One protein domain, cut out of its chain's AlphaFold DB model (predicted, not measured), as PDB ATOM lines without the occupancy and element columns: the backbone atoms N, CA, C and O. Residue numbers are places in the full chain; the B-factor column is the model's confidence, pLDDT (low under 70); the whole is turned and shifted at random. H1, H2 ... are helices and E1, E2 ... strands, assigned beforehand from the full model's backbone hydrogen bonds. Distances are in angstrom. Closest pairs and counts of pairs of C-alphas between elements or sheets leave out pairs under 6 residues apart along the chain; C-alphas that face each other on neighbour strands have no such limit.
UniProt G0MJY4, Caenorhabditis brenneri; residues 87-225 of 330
ATOM      1  N   TRP A  87     384.183 320.990 397.280       82.44
ATOM      2  CA  TRP A  87     385.493 321.562 396.923       82.44
ATOM      3  C   TRP A  87     386.286 320.740 395.899       82.44
ATOM      4  O   TRP A  87     387.283 321.227 395.367       82.44
ATOM      5  N   LYS A  88     385.877 319.498 395.619       84.62
ATOM      6  CA  LYS A  88     386.468 318.670 394.569       84.62
ATOM      7  C   LYS A  88     385.865 318.931 393.183       84.62
ATOM      8  O   LYS A  88     386.517 318.580 392.205       84.62
ATOM      9  N   SER A  89     384.664 319.502 393.099       85.62
ATOM     10  CA  SER A  89     384.104 320.029 391.853       85.62
ATOM     11  C   SER A  89     384.537 321.482 391.644       85.62
ATOM     12  O   SER A  89     385.100 322.123 392.541       85.62
ATOM     13  N   ASP A  90     384.289 321.986 390.438       82.00
ATOM     14  CA  ASP A  90     384.534 323.380 390.047       82.00
ATOM     15  C   ASP A  90     383.339 324.290 390.374       82.00
ATOM     16  O   ASP A  90     383.281 325.443 389.962       82.00
ATOM     17  N   GLU A  91     382.368 323.778 391.134       86.19
ATOM     18  CA  GLU A  91     381.227 324.564 391.584       86.19
ATOM     19  C   GLU A  91     381.628 325.555 392.689       86.19
ATOM     20  O   GLU A  91     382.466 325.230 393.540       86.19
ATOM     21  N   PRO A  92     380.974 326.729 392.752       85.94
ATOM     22  CA  PRO A  92     381.238 327.716 393.790       85.94
ATOM     23  C   PRO A  92     380.919 327.149 395.178       85.94
ATOM     24  O   PRO A  92     379.890 326.491 395.396       85.94
ATOM     25  N   LEU A  93     381.815 327.409 396.130       89.94
ATOM     26  CA  LEU A  93     381.679 326.959 397.513       89.94
ATOM     27  C   LEU A  93     380.632 327.790 398.254       89.94
ATOM     28  O   LEU A  93     380.658 329.018 398.230       89.94
ATOM     29  N   ALA A  94     379.721 327.115 398.955       89.44
ATOM     30  CA  ALA A  94     378.808 327.786 399.870       89.44
ATOM     31  C   ALA A  94     379.472 327.993 401.239       89.44
ATOM     32  O   ALA A  94     380.427 327.303 401.604       89.44
ATOM     33  N   GLU A  95     378.909 328.889 402.054       87.44
ATOM     34  CA  GLU A  95     379.385 329.116 403.424       87.44
ATOM     35  C   GLU A  95     379.416 327.814 404.259       87.44
ATOM     36  O   GLU A  95     380.290 327.630 405.105       87.44
ATOM     37  N   GLU A  96     378.500 326.878 404.007       85.69
ATOM     38  CA  GLU A  96     378.447 325.596 404.718       85.69
ATOM     39  C   GLU A  96     379.614 324.656 404.368       85.69
ATOM     40  O   GLU A  96     380.023 323.852 405.210       85.69
ATOM     41  N   ASP A  97     380.180 324.776 403.162       88.94
ATOM     42  CA  ASP A  97     381.252 323.905 402.662       88.94
ATOM     43  C   ASP A  97     382.620 324.260 403.258       88.94
ATOM     44  O   ASP A  97     383.493 323.400 403.404       88.94
ATOM     45  N   VAL A  98     382.804 325.527 403.633       92.75
ATOM     46  CA  VAL A  98     384.042 326.074 404.215       92.75
ATOM     47  C   VAL A  98     384.009 326.140 405.744       92.75
ATOM     48  O   VAL A  98     384.973 326.584 406.372       92.75
ATOM     49  N   GLN A  99     382.921 325.682 406.367       91.50
ATOM     50  CA  GLN A  99     382.734 325.698 407.815       91.50
ATOM     51  C   GLN A  99     383.101 324.372 408.484       91.50
ATOM     52  O   GLN A  99     382.709 323.275 408.086       91.50
ATOM     53  N   CYS A 100     383.820 324.465 409.600       91.19
ATOM     54  CA  CYS A 100     384.194 323.301 410.381       91.19
ATOM     55  C   CYS A 100     383.005 322.799 411.202       91.19
ATOM     56  O   CYS A 100     382.472 323.516 412.036       91.19
ATOM     57  N   THR A 101     382.645 321.521 411.096       88.25
ATOM     58  CA  THR A 101     381.499 320.979 411.856       88.25
ATOM     59  C   THR A 101     381.771 320.688 413.346       88.25
ATOM     60  O   THR A 101     380.899 320.128 414.020       88.25
ATOM     61  N   ILE A 102     382.974 321.022 413.838       87.81
ATOM     62  CA  ILE A 102     383.383 320.930 415.252       87.81
ATOM     63  C   ILE A 102     383.295 322.315 415.907       87.81
ATOM     64  O   ILE A 102     382.588 322.472 416.898       87.81
ATOM     65  N   CYS A 103     383.993 323.312 415.349       87.62
ATOM     66  CA  CYS A 103     384.013 324.673 415.896       87.62
ATOM     67  C   CYS A 103     382.983 325.618 415.257       87.62
ATOM     68  O   CYS A 103     382.733 326.678 415.802       87.62
ATOM     69  N   TYR A 104     382.334 325.232 414.157       88.56
ATOM     70  CA  TYR A 104     381.337 326.033 413.428       88.56
ATOM     71  C   TYR A 104     381.851 327.365 412.865       88.56
ATOM     72  O   TYR A 104     381.060 328.264 412.589       88.56
ATOM     73  N   ASP A 105     383.162 327.457 412.654       90.50
ATOM     74  CA  ASP A 105     383.840 328.615 412.071       90.50
ATOM     75  C   ASP A 105     384.523 328.235 410.758       90.50
ATOM     76  O   ASP A 105     384.614 327.046 410.428       90.50
ATOM     77  N   ILE A 106     385.054 329.232 410.048       93.12
ATOM     78  CA  ILE A 106     385.831 329.025 408.822       93.12
ATOM     79  C   ILE A 106     386.983 328.044 409.099       93.12
ATOM     80  O   ILE A 106     387.667 328.095 410.138       93.12
ATOM     81  N   ILE A 107     387.154 327.077 408.197       94.56
ATOM     82  CA  ILE A 107     388.180 326.049 408.321       94.56
ATOM     83  C   ILE A 107     389.552 326.691 408.130       94.56
ATOM     84  O   ILE A 107     389.868 327.228 407.078       94.56
ATOM     85  N   VAL A 108     390.393 326.562 409.154       93.69
ATOM     86  CA  VAL A 108     391.788 327.015 409.131       93.69
ATOM     87  C   VAL A 108     392.676 325.787 409.157       93.69
ATOM     88  O   VAL A 108     392.445 324.891 409.976       93.69
ATOM     89  N   ASP A 109     393.667 325.757 408.266       94.62
ATOM     90  CA  ASP A 109     394.510 324.592 407.995       94.62
ATOM     91  C   ASP A 109     393.670 323.315 407.830       94.62
ATOM     92  O   ASP A 109     393.614 322.475 408.739       94.62
ATOM     93  N   PRO A 110     392.966 323.172 406.691       95.12
ATOM     94  CA  PRO A 110     392.102 322.031 406.454       95.12
ATOM     95  C   PRO A 110     392.877 320.713 406.479       95.12
ATOM     96  O   PRO A 110     393.817 320.482 405.714       95.12
ATOM     97  N   HIS A 111     392.414 319.817 407.340       94.25
ATOM     98  CA  HIS A 111     392.806 318.423 407.388       94.25
ATOM     99  C   HIS A 111     391.631 317.561 406.936       94.25
ATOM    100  O   HIS A 111     390.562 317.566 407.552       94.25
ATOM    101  N   THR A 112     391.835 316.811 405.859       91.69
ATOM    102  CA  THR A 112     390.829 315.922 405.282       91.69
ATOM    103  C   THR A 112     391.051 314.499 405.782       91.69
ATOM    104  O   THR A 112     392.173 313.992 405.806       91.69
ATOM    105  N   LEU A 113     389.969 313.855 406.213       90.12
ATOM    106  CA  LEU A 113     389.964 312.453 406.627       90.12
ATOM    107  C   LEU A 113     389.766 311.529 405.416       90.12
ATOM    108  O   LEU A 113     389.287 311.956 404.368       90.12
ATOM    109  N   ARG A 114     390.038 310.224 405.565       84.88
ATOM    110  CA  ARG A 114     389.795 309.222 404.501       84.88
ATOM    111  C   ARG A 114     388.342 309.187 404.007       84.88
ATOM    112  O   ARG A 114     388.101 308.891 402.844       84.88
ATOM    113  N   CYS A 115     387.394 309.559 404.865       83.06
ATOM    114  CA  CYS A 115     385.980 309.734 404.529       83.06
ATOM    115  C   CYS A 115     385.657 311.053 403.795       83.06
ATOM    116  O   CYS A 115     384.495 311.449 403.766       83.06
ATOM    117  N   GLN A 116     386.668 311.770 403.294       88.38
ATOM    118  CA  GLN A 116     386.580 313.025 402.530       88.38
ATOM    119  C   GLN A 116     385.921 314.214 403.253       88.38
ATOM    120  O   GLN A 116     385.585 315.218 402.634       88.38
ATOM    121  N   HIS A 117     385.792 314.145 404.577       89.50
ATOM    122  CA  HIS A 117     385.359 315.282 405.389       89.50
ATOM    123  C   HIS A 117     386.573 316.079 405.864       89.50
ATOM    124  O   HIS A 117     387.560 315.488 406.313       89.50
ATOM    125  N   SER A 118     386.481 317.404 405.780       92.94
ATOM    126  CA  SER A 118     387.553 318.333 406.142       92.94
ATOM    127  C   SER A 118     387.226 319.083 407.433       92.94
ATOM    128  O   SER A 118     386.088 319.483 407.669       92.94
ATOM    129  N   PHE A 119     388.236 319.277 408.278       94.25
ATOM    130  CA  PHE A 119     388.134 319.982 409.557       94.25
ATOM    131  C   PHE A 119     389.383 320.833 409.781       94.25
ATOM    132  O   PHE A 119     390.383 320.659 409.090       94.25
ATOM    133  N   CYS A 120     389.366 321.719 410.775       94.25
ATOM    134  CA  CYS A 120     390.579 322.435 411.169       94.25
ATOM    135  C   CYS A 120     391.575 321.469 411.812       94.25
ATOM    136  O   CYS A 120     391.162 320.643 412.632       94.25
ATOM    137  N   LYS A 121     392.871 321.641 411.532       93.06
ATOM    138  CA  LYS A 121     393.960 320.854 412.134       93.06
ATOM    139  C   LYS A 121     393.797 320.676 413.648       93.06
ATOM    140  O   LYS A 121     393.648 319.565 414.144       93.06
ATOM    141  N   LYS A 122     393.712 321.784 414.388       90.88
ATOM    142  CA  LYS A 122     393.621 321.736 415.856       90.88
ATOM    143  C   LYS A 122     392.343 321.069 416.362       90.88
ATOM    144  O   LYS A 122     392.380 320.367 417.365       90.88
ATOM    145  N   CYS A 123     391.223 321.243 415.658       90.50
ATOM    146  CA  CYS A 123     389.959 320.620 416.043       90.50
ATOM    147  C   CYS A 123     390.014 319.096 415.893       90.50
ATOM    148  O   CYS A 123     389.518 318.379 416.757       90.50
ATOM    149  N   ILE A 124     390.608 318.594 414.805       90.69
ATOM    150  CA  ILE A 124     390.683 317.150 414.575       90.69
ATOM    151  C   ILE A 124     391.753 316.487 415.447       90.69
ATOM    152  O   ILE A 124     391.520 315.390 415.952       90.69
ATOM    153  N   ASP A 125     392.864 317.179 415.705       88.25
ATOM    154  CA  ASP A 125     393.939 316.706 416.582       88.25
ATOM    155  C   ASP A 125     393.476 316.583 418.044       88.25
ATOM    156  O   ASP A 125     393.909 315.677 418.751       88.25
ATOM    157  N   GLN A 126     392.545 317.435 418.492       86.50
ATOM    158  CA  GLN A 126     391.888 317.298 419.800       86.50
ATOM    159  C   GLN A 126     390.843 316.178 419.832       86.50
ATOM    160  O   GLN A 126     390.662 315.527 420.859       86.50
ATOM    161  N   PHE A 127     390.129 315.965 418.725       85.56
ATOM    162  CA  PHE A 127     388.997 315.042 418.684       85.56
ATOM    163  C   PHE A 127     389.431 313.577 418.547       85.56
ATOM    164  O   PHE A 127     388.922 312.711 419.259       85.56
ATOM    165  N   LEU A 128     390.379 313.288 417.648       83.62
ATOM    166  CA  LEU A 128     390.781 311.919 417.313       83.62
ATOM    167  C   LEU A 128     391.333 311.098 418.493       83.62
ATOM    168  O   LEU A 128     391.077 309.893 418.500       83.62
ATOM    169  N   PRO A 129     392.088 311.657 419.464       80.44
ATOM    170  CA  PRO A 129     392.543 310.907 420.636       80.44
ATOM    171  C   PRO A 129     391.394 310.404 421.515       80.44
ATOM    172  O   PRO A 129     391.500 309.324 422.088       80.44
ATOM    173  N   ALA A 130     390.303 311.173 421.599       80.38
ATOM    174  CA  ALA A 130     389.124 310.807 422.372       80.38
ATOM    175  C   ALA A 130     388.197 309.876 421.582       80.38
ATOM    176  O   ALA A 130     387.718 308.892 422.127       80.38
ATOM    177  N   ASN A 131     387.950 310.159 420.299       80.38
ATOM    178  CA  ASN A 131     387.045 309.376 419.465       80.38
ATOM    179  C   ASN A 131     387.604 309.212 418.044       80.38
ATOM    180  O   ASN A 131     387.756 310.175 417.295       80.38
ATOM    181  N   ARG A 132     387.859 307.961 417.646       81.50
ATOM    182  CA  ARG A 132     388.418 307.594 416.330       81.50
ATOM    183  C   ARG A 132     387.376 307.564 415.205       81.50
ATOM    184  O   ARG A 132     387.647 307.049 414.123       81.50
ATOM    185  N   ARG A 133     386.170 308.085 415.433       83.12
ATOM    186  CA  ARG A 133     385.118 308.191 414.413       83.12
ATOM    187  C   ARG A 133     385.042 309.612 413.863       83.12
ATOM    188  O   ARG A 133     385.158 310.580 414.599       83.12
ATOM    189  N   CYS A 134     384.790 309.758 412.568       84.69
ATOM    190  CA  CYS A 134     384.575 311.059 411.941       84.69
ATOM    191  C   CYS A 134     383.380 311.789 412.594       84.69
ATOM    192  O   CYS A 134     382.285 311.222 412.629       84.69
ATOM    193  N   PRO A 135     383.513 313.056 413.028       86.62
ATOM    194  CA  PRO A 135     382.397 313.811 413.606       86.62
ATOM    195  C   PRO A 135     381.210 313.986 412.651       86.62
ATOM    196  O   PRO A 135     380.077 314.158 413.092       86.62
ATOM    197  N   ALA A 136     381.446 313.981 411.337       84.19
ATOM    198  CA  ALA A 136     380.411 314.188 410.328       84.19
ATOM    199  C   ALA A 136     379.682 312.888 409.958       84.19
ATOM    200  O   ALA A 136     378.464 312.819 410.093       84.19
ATOM    201  N   CYS A 137     380.415 311.848 409.553       80.50
ATOM    202  CA  CYS A 137     379.828 310.604 409.043       80.50
ATOM    203  C   CYS A 137     379.969 309.396 409.982       80.50
ATOM    204  O   CYS A 137     379.450 308.329 409.660       80.50
ATOM    205  N   GLN A 138     380.642 309.529 411.128       80.69
ATOM    206  CA  GLN A 138     380.900 308.463 412.112       80.69
ATOM    207  C   GLN A 138     381.709 307.261 411.592       80.69
ATOM    208  O   GLN A 138     381.811 306.250 412.284       80.69
ATOM    209  N   GLN A 139     382.307 307.357 410.402       78.31
ATOM    210  CA  GLN A 139     383.222 306.330 409.899       78.31
ATOM    211  C   GLN A 139     384.512 306.313 410.716       78.31
ATOM    212  O   GLN A 139     384.955 307.359 411.187       78.31
ATOM    213  N   TRP A 140     385.114 305.137 410.871       79.31
ATOM    214  CA  TRP A 140     386.399 304.988 411.550       79.31
ATOM    215  C   TRP A 140     387.518 305.670 410.765       79.31
ATOM    216  O   TRP A 140     387.611 305.539 409.543       79.31
ATOM    217  N   VAL A 141     388.358 306.415 411.477       81.31
ATOM    218  CA  VAL A 141     389.467 307.174 410.909       81.31
ATOM    219  C   VAL A 141     390.698 307.017 411.792       81.31
ATOM    220  O   VAL A 141     390.654 307.229 413.002       81.31
ATOM    221  N   TYR A 142     391.809 306.671 411.152       74.62
ATOM    222  CA  TYR A 142     393.092 306.448 411.814       74.62
ATOM    223  C   TYR A 142     394.014 307.670 411.724       74.62
ATOM    224  O   TYR A 142     394.726 307.970 412.676       74.62
ATOM    225  N   TRP A 143     393.971 308.403 410.608       77.19
ATOM    226  CA  TRP A 143     394.795 309.589 410.371       77.19
ATOM    227  C   TRP A 143     394.027 310.677 409.615       77.19
ATOM    228  O   TRP A 143     393.090 310.404 408.856       77.19
ATOM    229  N   SER A 144     394.458 311.921 409.816       86.94
ATOM    230  CA  SER A 144     394.063 313.086 409.028       86.94
ATOM    231  C   SER A 144     395.246 313.532 408.164       86.94
ATOM    232  O   SER A 144     396.400 313.358 408.553       86.94
ATOM    233  N   SER A 145     394.985 314.087 406.981       90.88
ATOM    234  CA  SER A 145     396.033 314.615 406.098       90.88
ATOM    235  C   SER A 145     395.776 316.077 405.764       90.88
ATOM    236  O   SER A 145     394.635 316.447 405.483       90.88
ATOM    237  N   LYS A 146     396.840 316.889 405.744       93.38
ATOM    238  CA  LYS A 146     396.795 318.273 405.252       93.38
ATOM    239  C   LYS A 146     396.245 318.297 403.826       93.38
ATOM    240  O   LYS A 146     396.661 317.486 403.001       93.38
ATOM    241  N   ASN A 147     395.348 319.231 403.536       92.94
ATOM    242  CA  ASN A 147     394.781 319.398 402.205       92.94
ATOM    243  C   ASN A 147     395.071 320.807 401.674       92.94
ATOM    244  O   ASN A 147     394.330 321.750 401.941       92.94
ATOM    245  N   ALA A 148     396.176 320.945 400.939       93.44
ATOM    246  CA  ALA A 148     396.611 322.230 400.390       93.44
ATOM    247  C   ALA A 148     395.635 322.781 399.336       93.44
ATOM    248  O   ALA A 148     395.373 323.979 399.330       93.44
ATOM    249  N   LEU A 149     395.042 321.905 398.516       92.44
ATOM    250  CA  LEU A 149     394.059 322.291 397.497       92.44
ATOM    251  C   LEU A 149     392.788 322.865 398.123       92.44
ATOM    252  O   LEU A 149     392.262 323.877 397.678       92.44
ATOM    253  N   PHE A 150     392.288 322.237 399.189       93.38
ATOM    254  CA  PHE A 150     391.129 322.789 399.881       93.38
ATOM    255  C   PHE A 150     391.484 324.089 400.615       93.38
ATOM    256  O   PHE A 150     390.661 324.994 400.676       93.38
ATOM    257  N   LYS A 151     392.720 324.227 401.117       94.25
ATOM    258  CA  LYS A 151     393.189 325.475 401.735       94.25
ATOM    259  C   LYS A 151     393.165 326.641 400.748       94.25
ATOM    260  O   LYS A 151     392.668 327.697 401.115       94.25
ATOM    261  N   SER A 152     393.663 326.458 399.523       94.12
ATOM    262  CA  SER A 152     393.646 327.530 398.518       94.12
ATOM    263  C   SER A 152     392.218 327.950 398.162       94.12
ATOM    264  O   SER A 152     391.935 329.141 398.191       94.12
ATOM    265  N   LYS A 153     391.302 326.991 397.956       93.69
ATOM    266  CA  LYS A 153     389.885 327.289 397.680       93.69
ATOM    267  C   LYS A 153     389.176 328.009 398.833       93.69
ATOM    268  O   LYS A 153     388.342 328.874 398.603       93.69
ATOM    269  N   VAL A 154     389.492 327.667 400.085       94.38
ATOM    270  CA  VAL A 154     388.938 328.382 401.249       94.38
ATOM    271  C   VAL A 154     389.440 329.824 401.285       94.38
ATOM    272  O   VAL A 154     388.649 330.720 401.539       94.38
ATOM    273  N   LEU A 155     390.729 330.060 401.024       94.56
ATOM    274  CA  LEU A 155     391.293 331.414 401.012       94.56
ATOM    275  C   LEU A 155     390.716 332.275 399.883       94.56
ATOM    276  O   LEU A 155     390.473 333.456 400.090       94.56
ATOM    277  N   GLU A 156     390.484 331.687 398.713       94.00
ATOM    278  CA  GLU A 156     389.785 332.340 397.604       94.00
ATOM    279  C   GLU A 156     388.364 332.750 398.015       94.00
ATOM    280  O   GLU A 156     388.031 333.931 397.970       94.00
ATOM    281  N   TRP A 157     387.588 331.814 398.570       94.75
ATOM    282  CA  TRP A 157     386.243 332.093 399.077       94.75
ATOM    283  C   TRP A 157     386.221 333.177 400.168       94.75
ATOM    284  O   TRP A 157     385.296 333.987 400.228       94.75
ATOM    285  N   VAL A 158     387.222 333.205 401.055       95.50
ATOM    286  CA  VAL A 158     387.333 334.215 402.123       95.50
ATOM    287  C   VAL A 158     387.504 335.617 401.537       95.50
ATOM    288  O   VAL A 158     386.798 336.527 401.976       95.50
ATOM    289  N   LYS A 159     388.365 335.764 400.524       95.12
ATOM    290  CA  LYS A 159     388.602 337.037 399.830       95.12
ATOM    291  C   LYS A 159     387.362 337.515 399.084       95.12
ATOM    292  O   LYS A 159     386.982 338.673 399.203       95.12
ATOM    293  N   GLU A 160     386.697 336.616 398.358       94.00
ATOM    294  CA  GLU A 160     385.471 336.933 397.610       94.00
ATOM    295  C   GLU A 160     384.335 337.432 398.513       94.00
ATOM    296  O   GLU A 160     383.530 338.263 398.102       94.00
ATOM    297  N   ASN A 161     384.268 336.941 399.753       93.06
ATOM    298  CA  ASN A 161     383.227 337.306 400.713       93.06
ATOM    299  C   ASN A 161     383.657 338.396 401.712       93.06
ATOM    300  O   ASN A 161     382.890 338.687 402.632       93.06
ATOM    301  N   GLY A 162     384.867 338.959 401.583       91.94
ATOM    302  CA  GLY A 162     385.392 339.991 402.488       91.94
ATOM    303  C   GLY A 162     385.535 339.535 403.944       91.94
ATOM    304  O   GLY A 162     385.292 340.309 404.864       91.94
ATOM    305  N   LYS A 163     385.870 338.259 404.179       92.00
ATOM    306  CA  LYS A 163     385.990 337.656 405.525       92.00
ATOM    307  C   LYS A 163     387.440 337.504 405.994       92.00
ATOM    308  O   LYS A 163     387.718 336.657 406.845       92.00
ATOM    309  N   ASP A 164     388.363 338.277 405.431       93.25
ATOM    310  CA  ASP A 164     389.798 338.162 405.711       93.25
ATOM    311  C   ASP A 164     390.117 338.412 407.194       93.25
ATOM    312  O   ASP A 164     390.826 337.620 407.816       93.25
ATOM    313  N   GLU A 165     389.510 339.440 407.793       90.38
ATOM    314  CA  GLU A 165     389.657 339.747 409.223       90.38
ATOM    315  C   GLU A 165     389.134 338.601 410.106       90.38
ATOM    316  O   GLU A 165     389.860 338.100 410.967       90.38
ATOM    317  N   GLU A 166     387.918 338.100 409.828       89.81
ATOM    318  CA  GLU A 166     387.326 336.957 410.548       89.81
ATOM    319  C   GLU A 166     388.245 335.725 410.445       89.81
ATOM    320  O   GLU A 166     388.444 335.006 411.427       89.81
ATOM    321  N   TYR A 167     388.842 335.468 409.278       92.00
ATOM    322  CA  TYR A 167     389.757 334.345 409.075       92.00
ATOM    323  C   TYR A 167     391.063 334.492 409.874       92.00
ATOM    324  O   TYR A 167     391.483 333.532 410.533       92.00
ATOM    325  N   GLU A 168     391.685 335.670 409.857       92.38
ATOM    326  CA  GLU A 168     392.929 335.954 410.581       92.38
ATOM    327  C   GLU A 168     392.747 335.887 412.101       92.38
ATOM    328  O   GLU A 168     393.568 335.299 412.814       92.38
ATOM    329  N   GLU A 169     391.634 336.397 412.624       89.62
ATOM    330  CA  GLU A 169     391.280 336.236 414.036       89.62
ATOM    331  C   GLU A 169     391.147 334.761 414.423       89.62
ATOM    332  O   GLU A 169     391.712 334.314 415.428       89.62
ATOM    333  N   ILE A 170     390.440 333.972 413.604       89.31
ATOM    334  CA  ILE A 170     390.289 332.531 413.829       89.31
ATOM    335  C   ILE A 170     391.656 331.838 413.799       89.31
ATOM    336  O   ILE A 170     391.890 330.920 414.593       89.31
ATOM    337  N   LEU A 171     392.547 332.237 412.890       91.62
ATOM    338  CA  LEU A 171     393.898 331.696 412.777       91.62
ATOM    339  C   LEU A 171     394.717 331.984 414.042       91.62
ATOM    340  O   LEU A 171     395.293 331.049 414.608       91.62
ATOM    341  N   LYS A 172     394.709 333.227 414.537       90.81
ATOM    342  CA  LYS A 172     395.384 333.629 415.783       90.81
ATOM    343  C   LYS A 172     394.853 332.860 416.989       90.81
ATOM    344  O   LYS A 172     395.624 332.180 417.667       90.81
ATOM    345  N   MET A 173     393.532 332.853 417.186       87.81
ATOM    346  CA  MET A 173     392.896 332.106 418.276       87.81
ATOM    347  C   MET A 173     393.246 330.626 418.216       87.81
ATOM    348  O   MET A 173     393.565 330.009 419.230       87.81
ATOM    349  N   LYS A 174     393.218 330.031 417.017       88.00
ATOM    350  CA  LYS A 174     393.635 328.643 416.863       88.00
ATOM    351  C   LYS A 174     395.084 328.503 417.260       88.00
ATOM    352  O   LYS A 174     395.344 327.621 418.059       88.00
ATOM    353  N   ASN A 175     396.011 329.328 416.785       87.81
ATOM    354  CA  ASN A 175     397.438 329.227 417.108       87.81
ATOM    355  C   ASN A 175     397.736 329.233 418.617       87.81
ATOM    356  O   ASN A 175     398.567 328.430 419.045       87.81
ATOM    357  N   GLU A 176     396.963 329.962 419.417       87.38
ATOM    358  CA  GLU A 176     397.058 329.983 420.886       87.38
ATOM    359  C   GLU A 176     396.635 328.663 421.562       87.38
ATOM    360  O   GLU A 176     397.115 328.329 422.646       87.38
ATOM    361  N   ILE A 177     395.779 327.858 420.919       85.69
ATOM    362  CA  ILE A 177     395.337 326.564 421.455       85.69
ATOM    363  C   ILE A 177     396.535 325.615 421.609       85.69
ATOM    364  O   ILE A 177     397.083 325.106 420.620       85.69
ATOM    365  N   LYS A 178     396.887 325.316 422.863       81.19
ATOM    366  CA  LYS A 178     397.870 324.291 423.233       81.19
ATOM    367  C   LYS A 178     397.200 322.916 423.215       81.19
ATOM    368  O   LYS A 178     396.179 322.697 423.862       81.19
ATOM    369  N   LEU A 179     397.763 321.987 422.447       75.44
ATOM    370  CA  LEU A 179     397.316 320.596 422.425       75.44
ATOM    371  C   LEU A 179     397.937 319.844 423.613       75.44
ATOM    372  O   LEU A 179     399.136 320.008 423.855       75.44
ATOM    373  N   PRO A 180     397.173 319.011 424.342       69.06
ATOM    374  CA  PRO A 180     397.756 318.141 425.352       69.06
ATOM    375  C   PRO A 180     398.735 317.176 424.677       69.06
ATOM    376  O   PRO A 180     398.413 316.555 423.659       69.06
ATOM    377  N   LYS A 181     399.944 317.057 425.234       62.53
ATOM    378  CA  LYS A 181     400.939 316.089 424.762       62.53
ATOM    379  C   LYS A 181     400.375 314.691 425.011       62.53
ATOM    380  O   LYS A 181     400.222 314.272 426.154       62.53
ATOM    381  N   THR A 182     400.021 313.985 423.946       61.44
ATOM    382  CA  THR A 182     399.619 312.583 424.051       61.44
ATOM    383  C   THR A 182     400.887 311.736 424.121       61.44
ATOM    384  O   THR A 182     401.798 311.915 423.315       61.44
ATOM    385  N   SER A 183     400.985 310.856 425.123       61.16
ATOM    386  CA  SER A 183     402.091 309.893 425.219       61.16
ATOM    387  C   SER A 183     402.161 309.053 423.939       61.16
ATOM    388  O   SER A 183     401.121 308.737 423.357       61.16
ATOM    389  N   CYS A 184     403.361 308.649 423.506       62.22
ATOM    390  CA  CYS A 184     403.546 307.761 422.353       62.22
ATOM    391  C   CYS A 184     402.722 306.463 422.481       62.22
ATOM    392  O   CYS A 184     402.223 305.948 421.483       62.22
ATOM    393  N   LEU A 185     402.465 306.006 423.714       57.69
ATOM    394  CA  LEU A 185     401.608 304.856 424.014       57.69
ATOM    395  C   LEU A 185     400.130 305.080 423.640       57.69
ATOM    396  O   LEU A 185     399.426 304.135 423.289       57.69
ATOM    397  N   ALA A 186     399.655 306.330 423.604       58.84
ATOM    398  CA  ALA A 186     398.307 306.660 423.141       58.84
ATOM    399  C   ALA A 186     398.125 306.447 421.623       58.84
ATOM    400  O   ALA A 186     396.989 306.279 421.164       58.84
ATOM    401  N   MET A 187     399.217 306.394 420.841       56.62
ATOM    402  CA  MET A 187     399.155 305.969 419.435       56.62
ATOM    403  C   MET A 187     398.828 304.479 419.292       56.62
ATOM    404  O   MET A 187     398.224 304.112 418.288       56.62
ATOM    405  N   PHE A 188     399.131 303.651 420.301       54.34
ATOM    406  CA  PHE A 188     398.833 302.211 420.321       54.34
ATOM    407  C   PHE A 188     397.463 301.867 420.927       54.34
ATOM    408  O   PHE A 188     397.002 300.735 420.808       54.34
ATOM    409  N   ARG A 189     396.738 302.843 421.488       57.16
ATOM    410  CA  ARG A 189     395.345 302.666 421.947       57.16
ATOM    411  C   ARG A 189     394.393 302.022 420.905       57.16
ATOM    412  O   ARG A 189     393.534 301.252 421.325       57.16
ATOM    413  N   PRO A 190     394.529 302.251 419.579       53.50
ATOM    414  CA  PRO A 190     393.749 301.549 418.551       53.50
ATOM    415  C   PRO A 190     394.042 300.044 418.437       53.50
ATOM    416  O   PRO A 190     393.187 299.316 417.946       53.50
ATOM    417  N   LEU A 191     395.228 299.589 418.860       52.47
ATOM    418  CA  LEU A 191     395.619 298.174 418.893       52.47
ATOM    419  C   LEU A 191     395.124 297.470 420.168       52.47
ATOM    420  O   LEU A 191     394.870 296.273 420.128       52.47
ATOM    421  N   LEU A 192     394.960 298.210 421.272       50.16
ATOM    422  CA  LEU A 192     394.634 297.659 422.595       50.16
ATOM    423  C   LEU A 192     393.133 297.674 422.953       50.16
ATOM    424  O   LEU A 192     392.727 296.863 423.774       50.16
ATOM    425  N   MET A 193     392.295 298.543 422.363       45.31
ATOM    426  CA  MET A 193     390.854 298.631 422.698       45.31
ATOM    427  C   MET A 193     389.969 298.987 421.479       45.31
ATOM    428  O   MET A 193     389.792 300.170 421.172       45.31
ATOM    429  N   PRO A 194     389.351 298.006 420.786       47.28
ATOM    430  CA  PRO A 194     388.430 298.255 419.669       47.28
ATOM    431  C   PRO A 194     386.975 298.586 420.072       47.28
ATOM    432  O   PRO A 194     386.160 298.825 419.172       47.28
ATOM    433  N   PHE A 195     386.622 298.539 421.366       42.53
ATOM    434  CA  PHE A 195     385.243 298.228 421.785       42.53
ATOM    435  C   PHE A 195     384.503 299.190 422.718       42.53
ATOM    436  O   PHE A 195     383.341 298.914 422.998       42.53
ATOM    437  N   ASP A 196     385.036 300.353 423.089       39.78
ATOM    438  CA  ASP A 196     384.183 301.326 423.785       39.78
ATOM    439  C   ASP A 196     383.410 302.173 422.770       39.78
ATOM    440  O   ASP A 196     383.928 303.105 422.143       39.78
ATOM    441  N   GLU A 197     382.137 301.825 422.577       43.56
ATOM    442  CA  GLU A 197     381.154 302.729 421.994       43.56
ATOM    443  C   GLU A 197     381.001 303.939 422.916       43.56
ATOM    444  O   GLU A 197     380.200 303.951 423.843       43.56
ATOM    445  N   ILE A 198     381.786 304.987 422.665       45.19
ATOM    446  CA  ILE A 198     381.576 306.268 423.335       45.19
ATOM    447  C   ILE A 198     380.179 306.750 422.926       45.19
ATOM    448  O   ILE A 198     379.945 306.936 421.721       45.19
ATOM    449  N   PRO A 199     379.252 306.961 423.882       40.66
ATOM    450  CA  PRO A 199     377.914 307.419 423.567       40.66
ATOM    451  C   PRO A 199     378.021 308.724 422.789       40.66
ATOM    452  O   PRO A 199     378.723 309.665 423.179       40.66
ATOM    453  N   LEU A 200     377.356 308.753 421.636       42.91
ATOM    454  CA  LEU A 200     377.267 309.931 420.791       42.91
ATOM    455  C   LEU A 200     376.695 311.068 421.639       42.91
ATOM    456  O   LEU A 200     375.492 311.111 421.888       42.91
ATOM    457  N   ARG A 201     377.539 312.010 422.083       42.59
ATOM    458  CA  ARG A 201     377.034 313.276 422.616       42.59
ATOM    459  C   ARG A 201     376.180 313.898 421.521       42.59
ATOM    460  O   ARG A 201     376.689 314.239 420.452       42.59
ATOM    461  N   VAL A 202     374.880 313.995 421.793       41.59
ATOM    462  CA  VAL A 202     373.881 314.594 420.913       41.59
ATOM    463  C   VAL A 202     374.410 315.944 420.436       41.59
ATOM    464  O   VAL A 202     374.717 316.840 421.227       41.59
ATOM    465  N   ARG A 203     374.580 316.058 419.117       50.19
ATOM    466  CA  ARG A 203     375.043 317.276 418.452       50.19
ATOM    467  C   ARG A 203     374.025 318.378 418.746       50.19
ATOM    468  O   ARG A 203     372.886 318.297 418.292       50.19
ATOM    469  N   ARG A 204     374.413 319.402 419.513       47.12
ATOM    470  CA  ARG A 204     373.569 320.589 419.722       47.12
ATOM    471  C   ARG A 204     373.281 321.269 418.367       47.12
ATOM    472  O   ARG A 204     374.103 321.156 417.453       47.12
ATOM    473  N   PRO A 205     372.154 321.990 418.207       54.00
ATOM    474  CA  PRO A 205     371.795 322.627 416.940       54.00
ATOM    475  C   PRO A 205     372.908 323.554 416.427       54.00
ATOM    476  O   PRO A 205     373.319 324.478 417.138       54.00
ATOM    477  N   ARG A 206     373.359 323.332 415.180       57.78
ATOM    478  CA  ARG A 206     374.494 324.020 414.521       57.78
ATOM    479  C   ARG A 206     374.454 325.554 414.676       57.78
ATOM    480  O   ARG A 206     375.479 326.182 414.920       57.78
ATOM    481  N   ARG A 207     373.257 326.156 414.620       59.69
ATOM    482  CA  ARG A 207     373.047 327.615 414.726       59.69
ATOM    483  C   ARG A 207     373.296 328.181 416.131       59.69
ATOM    484  O   ARG A 207     373.846 329.274 416.255       59.69
ATOM    485  N   ARG A 208     372.917 327.456 417.194       62.66
ATOM    486  CA  ARG A 208     373.077 327.937 418.583       62.66
ATOM    487  C   ARG A 208     374.551 327.993 418.982       62.66
ATOM    488  O   ARG A 208     374.965 328.962 419.612       62.66
ATOM    489  N   GLN A 209     375.342 326.999 418.575       67.25
ATOM    490  CA  GLN A 209     376.772 326.971 418.884       67.25
ATOM    491  C   GLN A 209     377.542 328.058 418.125       67.25
ATOM    492  O   GLN A 209     378.346 328.741 418.743       67.25
ATOM    493  N   ARG A 210     377.238 328.299 416.839       66.88
ATOM    494  CA  ARG A 210     377.844 329.402 416.070       66.88
ATOM    495  C   ARG A 210     377.565 330.765 416.708       66.88
ATOM    496  O   ARG A 210     378.489 331.541 416.912       66.88
ATOM    497  N   ARG A 211     376.310 331.040 417.097       69.12
ATOM    498  CA  ARG A 211     375.957 332.274 417.826       69.12
ATOM    499  C   ARG A 211     376.695 332.379 419.159       69.12
ATOM    500  O   ARG A 211     377.153 333.458 419.503       69.12
ATOM    501  N   ARG A 212     376.832 331.271 419.894       72.06
ATOM    502  CA  ARG A 212     377.590 331.239 421.151       72.06
ATOM    503  C   ARG A 212     379.074 331.519 420.927       72.06
ATOM    504  O   ARG A 212     379.612 332.347 421.642       72.06
ATOM    505  N   ASN A 213     379.701 330.890 419.936       71.81
ATOM    506  CA  ASN A 213     381.110 331.105 419.614       71.81
ATOM    507  C   ASN A 213     381.348 332.550 419.160       71.81
ATOM    508  O   ASN A 213     382.266 333.187 419.653       71.81
ATOM    509  N   ARG A 214     380.467 333.111 418.317       72.38
ATOM    510  CA  ARG A 214     380.509 334.533 417.936       72.38
ATOM    511  C   ARG A 214     380.356 335.465 419.133       72.38
ATOM    512  O   ARG A 214     381.164 336.363 419.285       72.38
ATOM    513  N   ARG A 215     379.384 335.218 420.019       74.75
ATOM    514  CA  ARG A 215     379.213 335.995 421.261       74.75
ATOM    515  C   ARG A 215     380.418 335.886 422.187       74.75
ATOM    516  O   ARG A 215     380.808 336.876 422.777       74.75
ATOM    517  N   GLN A 216     381.007 334.698 422.312       71.56
ATOM    518  CA  GLN A 216     382.216 334.492 423.108       71.56
ATOM    519  C   GLN A 216     383.416 335.235 422.519       71.56
ATOM    520  O   GLN A 216     384.238 335.722 423.280       71.56
ATOM    521  N   ARG A 217     383.509 335.340 421.191       69.06
ATOM    522  CA  ARG A 217     384.558 336.114 420.519       69.06
ATOM    523  C   ARG A 217     384.343 337.609 420.631       69.06
ATOM    524  O   ARG A 217     385.303 338.282 420.952       69.06
ATOM    525  N   ALA A 218     383.115 338.086 420.435       71.06
ATOM    526  CA  ALA A 218     382.760 339.483 420.662       71.06
ATOM    527  C   ALA A 218     383.083 339.876 422.111       71.06
ATOM    528  O   ALA A 218     383.899 340.752 422.331       71.06
ATOM    529  N   ALA A 219     382.619 339.097 423.093       71.88
ATOM    530  CA  ALA A 219     382.943 339.338 424.498       71.88
ATOM    531  C   ALA A 219     384.453 339.252 424.808       71.88
ATOM    532  O   ALA A 219     384.943 339.971 425.670       71.88
ATOM    533  N   ALA A 220     385.205 338.372 424.136       67.69
ATOM    534  CA  ALA A 220     386.658 338.290 424.296       67.69
ATOM    535  C   ALA A 220     387.412 339.424 423.576       67.69
ATOM    536  O   ALA A 220     388.511 339.770 423.999       67.69
ATOM    537  N   ALA A 221     386.854 339.979 422.497       64.12
ATOM    538  CA  ALA A 221     387.376 341.152 421.803       64.12
ATOM    539  C   ALA A 221     387.139 342.411 422.647       64.12
ATOM    540  O   ALA A 221     388.104 343.108 422.940       64.12
ATOM    541  N   ASP A 222     385.922 342.589 423.170       65.50
ATOM    542  CA  ASP A 222     385.566 343.676 424.091       65.50
ATOM    543  C   ASP A 222     386.479 343.673 425.333       65.50
ATOM    544  O   ASP A 222     386.980 344.708 425.768       65.50
ATOM    545  N   GLN A 223     386.770 342.490 425.891       59.50
ATOM    546  CA  GLN A 223     387.719 342.352 427.002       59.50
ATOM    547  C   GLN A 223     389.155 342.725 426.616       59.50
ATOM    548  O   GLN A 223     389.876 343.272 427.442       59.50
ATOM    549  N   ARG A 224     389.597 342.424 425.390       53.03
ATOM    550  CA  ARG A 224     390.945 342.781 424.917       53.03
ATOM    551  C   ARG A 224     391.073 344.280 424.663       53.03
ATOM    552  O   ARG A 224     392.116 344.826 424.996       53.03
ATOM    553  N   GLU A 225     390.033 344.931 424.143       57.75
ATOM    554  CA  GLU A 225     389.978 346.392 424.001       57.75
ATOM    555  C   GLU A 225     390.001 347.091 425.365       57.75
ATOM    556  O   GLU A 225     390.742 348.051 425.542       57.75
TER     557      GLU A 225
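This is residues 87 to 225 of the 330 residues of a protein of Caenorhabditis brenneri (UniProt G0MJY4). A small core of three short antiparallel strands, in the order E2, E1, E3, has the short helix H1 over one face, while H2 grazes the sheet and makes a corner with H3 where the two helices meet near their ends. From H3 the backbone swings well away from this core, through the tiny helices H4 and H5, and returns as a long link to H6, the longest helix, which is apart from every other named element. The printed part has 139 residues, with six named helices and three named strands in the order E1, E2, H1, E3, H2, H3, H4, H5, H6, and its class is mostly helix. The whole is compact, with a radius of gyration of the C-alphas of 16.2 A and spans of 47 by 41 by 29 A.

Residues 87 to 109 hold no named element and lead to E1, residues 110 to 113. A tight link joins E1 to E2, residues 118 to 120, and the two form an antiparallel hairpin, with N 111 and O 119 at 2.8 A and N 119 and O 111 at 3.0 A, within hydrogen-bond range. E3, residues 144 to 146, is the other neighbour of E1, antiparallel at 143 degrees between their directions, with N 112 and O 145 within hydrogen-bond range at 2.8 A. E2 and E3 are the edge strands. H1, residues 121 to 127, is on the sheet at a height of 9.3 A, over E1 and along the strands, at 22 degrees to E1 on the local plane. The closest C-alphas of H1 and E1 are those of His 111 and Lys 121, 5.5 A apart. E2, H1 and E3 make a split strand-helix-strand unit, two strands of one sheet joined through a helix, with E1 between them in the sheet, and its crossover is right-handed. H2, residues 148 to 160, only grazes the sheet with its residues 148 to 154; the closest C-alphas of H2 and E1 are those of Lys 151 and Pro 110, 5.9 A apart. H3, residues 164 to 176, is close to H2 but not clearly touching, at a steep tilt of 45 degrees, opposite ways; their closest C-alphas, of Val 158 and Asp 164, are 5.9 A apart. H3 and H1 are also close but not clearly touching, with the C-alphas of Lys 174 and Lys 122 closest at 7.0 A. H4, residues 184 to 187, and H5, residues 189 to 192, meet only through their link. H6, residues 206 to 225, is apart from H3 and from H5. In H1, H2, H3 and H6 every O i to N i+4 pair is within hydrogen-bond range; H4 and H5 are too short for such a pair, and each has its one O i to N i+3 pair within range.

E1 begins at C-alpha 110, (392.102, 322.031, 406.454), and is 9.8 A long; E2 and E3 are 7.2 A and 7.0 A. H1 is 10.1 A long, and H2 and H3 are 18.7 A each. H4 is 5.6 A and H5 5.1 A, with C-alpha 192 at (394.634, 297.659, 422.595). H6 is 28.8 A long and ends at C-alpha 225, (389.978, 346.392, 424.001).

The C-alphas farthest apart, those of Leu 192 and Glu 225, are 49.0 A apart. The printed part has no cut. The links from H1 to E3, 16 residues, and from H5 to H6, 13 residues, are long. The mean pLDDT of the printed part is 78.5, and residues 180 to 211, 217 and 220 to 225 are under 70.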